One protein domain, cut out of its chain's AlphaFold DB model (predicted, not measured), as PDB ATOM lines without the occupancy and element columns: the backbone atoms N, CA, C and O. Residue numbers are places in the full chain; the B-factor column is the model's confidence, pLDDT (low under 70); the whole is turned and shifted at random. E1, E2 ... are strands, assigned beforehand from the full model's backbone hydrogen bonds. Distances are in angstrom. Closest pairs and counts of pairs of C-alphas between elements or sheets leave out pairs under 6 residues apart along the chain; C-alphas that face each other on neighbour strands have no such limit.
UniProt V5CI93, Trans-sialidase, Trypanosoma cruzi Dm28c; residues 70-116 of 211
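What this domain is: This is residues 70 to 116 of the 211 residues of the protein "Trans-sialidase" of Trypanosoma cruzi Dm28c (UniProt V5CI93). Little regular structure: a small three-stranded sheet, E1 to E3, with a hairpin, E4 and E5, near E1, and a tail folding back to pair beside E3 through residues 113 to 114. The 47 printed residues, all strand by class, have five named strands, E1 to E5 along the chain, holding only 17 residues. The sheet E1, E2, E3 is a meander, each strand the antiparallel neighbour of the one before. The whole is compact, radius of gyration 9.8 A, spanning 30 by 22 by 15 A.

How they stand to each other: E1, residues 72 to 75, and E2, residues 81 to 84, form an antiparallel hairpin, N 83 and O 74 2.8 A apart. E2 and E3, residues 91 to 93, form another, N 82 and O 91 2.9 A apart. E4, residues 98 to 100, and E5, residues 103 to 105, form a third, N 105 and O 98 2.8 A apart. The closest C-alphas of E1 and E5, Phe 73 and Gly 103, are 6.2 A apart.

Where its parts are: E1, 8.1 A long, begins at C-alpha 72 (57.019, -27.140, 46.716). E2 measures 9.2 A; E5 ends at C-alpha 105 (47.222, -25.502, 56.694).

The domain as a whole: The farthest C-alphas, Tyr 86 and Pro 109, are 29.9 A apart. The printed part has no cut; residues 76 to 79 are under pLDDT 70.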
ATOM      1  N   VAL A  70      62.636 -31.502  43.475       89.12
ATOM      2  CA  VAL A  70      61.325 -30.879  43.679       89.12
ATOM      3  C   VAL A  70      61.441 -29.710  44.642       89.12
ATOM      4  O   VAL A  70      62.153 -29.795  45.646       89.12
ATOM      5  N   PHE A  71      60.700 -28.638  44.371       92.25
ATOM      6  CA  PHE A  71      60.553 -27.525  45.300       92.25
ATOM      7  C   PHE A  71      59.091 -27.081  45.368       92.25
ATOM      8  O   PHE A  71      58.567 -26.448  44.456       92.25
ATOM      9  N   LEU A  72      58.424 -27.449  46.466       91.31
ATOM     10  CA  LEU A  72      57.019 -27.140  46.716       91.31
ATOM     11  C   LEU A  72      56.914 -25.867  47.557       91.31
ATOM     12  O   LEU A  72      56.987 -25.914  48.784       91.31
ATOM     13  N   PHE A  73      56.721 -24.732  46.893       85.50
ATOM     14  CA  PHE A  73      56.643 -23.421  47.549       85.50
ATOM     15  C   PHE A  73      55.380 -22.654  47.151       85.50
ATOM     16  O   PHE A  73      54.687 -22.083  47.992       85.50
ATOM     17  N   ASN A  74      54.995 -22.712  45.876       78.56
ATOM     18  CA  ASN A  74      53.811 -22.015  45.388       78.56
ATOM     19  C   ASN A  74      52.552 -22.891  45.411       78.56
ATOM     20  O   ASN A  74      52.558 -24.059  45.042       78.56
ATOM     21  N   ALA A  75      51.417 -22.305  45.785       72.62
ATOM     22  CA  ALA A  75      50.114 -22.972  45.755       72.62
ATOM     23  C   ALA A  75      49.212 -22.383  44.666       72.62
ATOM     24  O   ALA A  75      49.108 -21.150  44.557       72.62
ATOM     25  N   SER A  76      48.521 -23.254  43.918       69.50
ATOM     26  CA  SER A  76      47.570 -22.846  42.878       69.50
ATOM     27  C   SER A  76      46.369 -22.103  43.480       69.50
ATOM     28  O   SER A  76      45.996 -22.302  44.639       69.50
ATOM     29  N   SER A  77      45.720 -21.247  42.689       58.72
ATOM     30  CA  SER A  77      44.529 -20.495  43.115       58.72
ATOM     31  C   SER A  77      43.303 -21.379  43.406       58.72
ATOM     32  O   SER A  77      42.328 -20.878  43.959       58.72
ATOM     33  N   GLY A  78      43.341 -22.669  43.041       62.25
ATOM     34  CA  GLY A  78      42.269 -23.653  43.250       62.25
ATOM     35  C   GLY A  78      42.397 -24.493  44.527       62.25
ATOM     36  O   GLY A  78      41.451 -25.187  44.886       62.25
ATOM     37  N   GLY A  79      43.533 -24.411  45.233       67.69
ATOM     38  CA  GLY A  79      43.731 -24.996  46.567       67.69
ATOM     39  C   GLY A  79      43.920 -26.519  46.634       67.69
ATOM     40  O   GLY A  79      44.201 -27.030  47.712       67.69
ATOM     41  N   ASP A  80      43.812 -27.238  45.518       85.12
ATOM     42  CA  ASP A  80      43.982 -28.699  45.436       85.12
ATOM     43  C   ASP A  80      45.333 -29.131  44.839       85.12
ATOM     44  O   ASP A  80      45.586 -30.321  44.653       85.12
ATOM     45  N   THR A  81      46.218 -28.172  44.556       88.88
ATOM     46  CA  THR A  81      47.519 -28.421  43.926       88.88
ATOM     47  C   THR A  81      48.616 -27.593  44.594       88.88
ATOM     48  O   THR A  81      48.520 -26.361  44.668       88.88
ATOM     49  N   TRP A  82      49.686 -28.264  45.028       91.75
ATOM     50  CA  TRP A  82      50.947 -27.630  45.417       91.75
ATOM     51  C   TRP A  82      51.888 -27.684  44.218       91.75
ATOM     52  O   TRP A  82      52.206 -28.766  43.725       91.75
ATOM     53  N   ILE A  83      52.266 -26.518  43.711       90.31
ATOM     54  CA  ILE A  83      53.051 -26.393  42.490       90.31
ATOM     55  C   ILE A  83      54.501 -26.754  42.800       90.31
ATOM     56  O   ILE A  83      55.066 -26.271  43.783       90.31
ATOM     57  N   ASP A  84      55.070 -27.609  41.957       91.50
ATOM     58  CA  ASP A  84      56.509 -27.823  41.894       91.50
ATOM     59  C   ASP A  84      57.134 -26.727  41.033       91.50
ATOM     60  O   ASP A  84      56.842 -26.615  39.841       91.50
ATOM     61  N   ASP A  85      57.992 -25.913  41.637       92.06
ATOM     62  CA  ASP A  85      58.641 -24.792  40.959       92.06
ATOM     63  C   ASP A  85      59.715 -25.263  39.952       92.06
ATOM     64  O   ASP A  85      60.092 -24.501  39.060       92.06
ATOM     65  N   TYR A  86      60.137 -26.538  40.008       91.69
ATOM     66  CA  TYR A  86      60.884 -27.190  38.921       91.69
ATOM     67  C   TYR A  86      59.977 -27.682  37.780       91.69
ATOM     68  O   TYR A  86      60.469 -28.225  36.793       91.69
ATOM     69  N   LEU A  87      58.662 -27.461  37.847       90.69
ATOM     70  CA  LEU A  87      57.690 -27.740  36.781       90.69
ATOM     71  C   LEU A  87      57.646 -29.208  36.324       90.69
ATOM     72  O   LEU A  87      57.159 -29.493  35.228       90.69
ATOM     73  N   CYS A  88      58.156 -30.135  37.136       87.44
ATOM     74  CA  CYS A  88      58.225 -31.546  36.784       87.44
ATOM     75  C   CYS A  88      56.950 -32.261  37.216       87.44
ATOM     76  O   CYS A  88      56.270 -32.876  36.393       87.44
ATOM     77  N   LEU A  89      56.613 -32.172  38.507       86.12
ATOM     78  CA  LEU A  89      55.452 -32.866  39.050       86.12
ATOM     79  C   LEU A  89      54.882 -32.157  40.278       86.12
ATOM     80  O   LEU A  89      55.503 -32.122  41.333       86.12
ATOM     81  N   ASN A  90      53.650 -31.667  40.164       89.44
ATOM     82  CA  ASN A  90      52.940 -31.037  41.276       89.44
ATOM     83  C   ASN A  90      52.511 -32.062  42.341       89.44
ATOM     84  O   ASN A  90      52.249 -33.226  42.032       89.44
ATOM     85  N   ALA A  91      52.358 -31.620  43.590       89.00
ATOM     86  CA  ALA A  91      51.730 -32.426  44.634       89.00
ATOM     87  C   ALA A  91      50.208 -32.231  44.650       89.00
ATOM     88  O   ALA A  91      49.690 -31.130  44.435       89.00
ATOM     89  N   ILE A  92      49.493 -33.309  44.958       89.44
ATOM     90  CA  ILE A  92      48.040 -33.317  45.106       89.44
ATOM     91  C   ILE A  92      47.711 -32.892  46.532       89.44
ATOM     92  O   ILE A  92      48.221 -33.472  47.490       89.44
ATOM     93  N   VAL A  93      46.840 -31.900  46.679       89.50
ATOM     94  CA  VAL A  93      46.423 -31.365  47.974       89.50
ATOM     95  C   VAL A  93      44.948 -31.664  48.202       89.50
ATOM     96  O   VAL A  93      44.106 -31.556  47.311       89.50
ATOM     97  N   THR A  94      44.606 -32.057  49.424       88.62
ATOM     98  CA  THR A  94      43.213 -32.318  49.794       88.62
ATOM     99  C   THR A  94      42.382 -31.039  49.753       88.62
ATOM    100  O   THR A  94      42.816 -30.009  50.259       88.62
ATOM    101  N   LYS A  95      41.143 -31.114  49.250       85.62
ATOM    102  CA  LYS A  95      40.256 -29.947  49.049       85.62
ATOM    103  C   LYS A  95      39.941 -29.126  50.309       85.62
ATOM    104  O   LYS A  95      39.470 -28.002  50.193       85.62
ATOM    105  N   ASN A  96      40.132 -29.689  51.501       84.44
ATOM    106  CA  ASN A  96      39.924 -29.013  52.786       84.44
ATOM    107  C   ASN A  96      41.190 -28.331  53.337       84.44
ATOM    108  O   ASN A  96      41.137 -27.759  54.427       84.44
ATOM    109  N   ALA A  97      42.317 -28.401  52.627       87.50
ATOM    110  CA  ALA A  97      43.509 -27.645  52.977       87.50
ATOM    111  C   ALA A  97      43.310 -26.160  52.649       87.50
ATOM    112  O   ALA A  97      42.670 -25.798  51.663       87.50
ATOM    113  N   MET A  98      43.881 -25.287  53.474       86.88
ATOM    114  CA  MET A  98      43.840 -23.842  53.264       86.88
ATOM    115  C   MET A  98      45.233 -23.334  52.923       86.88
ATOM    116  O   MET A  98      46.190 -23.667  53.615       86.88
ATOM    117  N   LYS A  99      45.358 -22.499  51.890       86.56
ATOM    118  CA  LYS A  99      46.631 -21.845  51.571       86.56
ATOM    119  C   LYS A  99      47.056 -20.927  52.721       86.56
ATOM    120  O   LYS A  99      46.248 -20.143  53.221       86.56
ATOM    121  N   PHE A 100      48.326 -20.990  53.106       85.12
ATOM    122  CA  PHE A 100      48.903 -20.130  54.134       85.12
ATOM    123  C   PHE A 100      50.373 -19.856  53.839       85.12
ATOM    124  O   PHE A 100      51.169 -20.790  53.782       85.12
ATOM    125  N   LYS A 101      50.726 -18.572  53.686       85.88
ATOM    126  CA  LYS A 101      52.056 -18.142  53.226       85.88
ATOM    127  C   LYS A 101      52.472 -18.959  51.981       85.88
ATOM    128  O   LYS A 101      51.700 -19.025  51.021       85.88
ATOM    129  N   ASP A 102      53.618 -19.624  52.064       85.88
ATOM    130  CA  ASP A 102      54.258 -20.429  51.021       85.88
ATOM    131  C   ASP A 102      53.943 -21.934  51.172       85.88
ATOM    132  O   ASP A 102      54.744 -22.811  50.861       85.88
ATOM    133  N   GLY A 103      52.775 -22.254  51.734       88.62
ATOM    134  CA  GLY A 103      52.348 -23.630  51.959       88.62
ATOM    135  C   GLY A 103      50.867 -23.750  52.298       88.62
ATOM    136  O   GLY A 103      50.025 -22.973  51.832       88.62
ATOM    137  N   PHE A 104      50.543 -24.755  53.113       89.06
ATOM    138  CA  PHE A 104      49.170 -25.124  53.445       89.06
ATOM    139  C   PHE A 104      48.969 -25.380  54.938       89.06
ATOM    140  O   PHE A 104      49.844 -25.883  55.641       89.06
ATOM    141  N   VAL A 105      47.759 -25.079  55.403       88.62
ATOM    142  CA  VAL A 105      47.222 -25.502  56.694       88.62
ATOM    143  C   VAL A 105      46.280 -26.670  56.451       88.62
ATOM    144  O   VAL A 105      45.279 -26.547  55.740       88.62
ATOM    145  N   PHE A 106      46.587 -27.794  57.086       87.81
ATOM    146  CA  PHE A 106      45.780 -29.006  57.034       87.81
ATOM    147  C   PHE A 106      44.899 -29.083  58.277       87.81
ATOM    148  O   PHE A 106      45.396 -29.045  59.404       87.81
ATOM    149  N   THR A 107      43.581 -29.166  58.080       84.25
ATOM    150  CA  THR A 107      42.620 -29.232  59.188       84.25
ATOM    151  C   THR A 107      41.746 -30.471  59.085       84.25
ATOM    152  O   THR A 107      41.107 -30.743  58.070       84.25
ATOM    153  N   GLY A 108      41.702 -31.219  60.185       79.12
ATOM    154  CA  GLY A 108      40.858 -32.394  60.323       79.12
ATOM    155  C   GLY A 108      41.478 -33.693  59.796       79.12
ATOM    156  O   GLY A 108      42.599 -33.711  59.284       79.12
ATOM    157  N   PRO A 109      40.754 -34.807  59.972       76.00
ATOM    158  CA  PRO A 109      41.198 -36.119  59.525       76.00
ATOM    159  C   PRO A 109      41.419 -36.138  58.012       76.00
ATOM    160  O   PRO A 109      40.630 -35.555  57.269       76.00
ATOM    161  N   TRP A 110      42.459 -36.846  57.569       76.81
ATOM    162  CA  TRP A 110      42.759 -37.074  56.148       76.81
ATOM    163  C   TRP A 110      43.068 -35.814  55.328       76.81
ATOM    164  O   TRP A 110      43.073 -35.895  54.107       76.81
ATOM    165  N   SER A 111      43.327 -34.667  55.964       84.75
ATOM    166  CA  SER A 111      43.833 -33.471  55.280       84.75
ATOM    167  C   SER A 111      45.349 -33.567  55.115       84.75
ATOM    168  O   SER A 111      46.048 -33.903  56.071       84.75
ATOM    169  N   GLY A 112      45.860 -33.274  53.923       87.56
ATOM    170  CA  GLY A 112      47.286 -33.377  53.632       87.56
ATOM    171  C   GLY A 112      47.643 -33.010  52.197       87.56
ATOM    172  O   GLY A 112      46.802 -32.575  51.405       87.56
ATOM    173  N   ALA A 113      48.914 -33.215  51.875       88.62
ATOM    174  CA  ALA A 113      49.447 -33.148  50.526       88.62
ATOM    175  C   ALA A 113      50.226 -34.432  50.229       88.62
ATOM    176  O   ALA A 113      50.906 -34.962  51.108       88.62
ATOM    177  N   VAL A 114      50.117 -34.927  49.000       87.50
ATOM    178  CA  VAL A 114      50.791 -36.139  48.533       87.50
ATOM    179  C   VAL A 114      51.551 -35.816  47.257       87.50
ATOM    180  O   VAL A 114      50.964 -35.367  46.272       87.50
ATOM    181  N   TRP A 115      52.856 -36.069  47.270       85.25
ATOM    182  CA  TRP A 115      53.711 -35.976  46.093       85.25
ATOM    183  C   TRP A 115      54.078 -37.384  45.617       85.25
ATOM    184  O   TRP A 115      54.619 -38.185  46.380       85.25
ATOM    185  N   LEU A 116      53.719 -37.718  44.376       79.00
ATOM    186  CA  LEU A 116      53.803 -39.083  43.853       79.00
ATOM    187  C   LEU A 116      55.150 -39.324  43.161       79.00
ATOM    188  O   LEU A 116      55.283 -39.108  41.963       79.00
TER     189      LEU A 116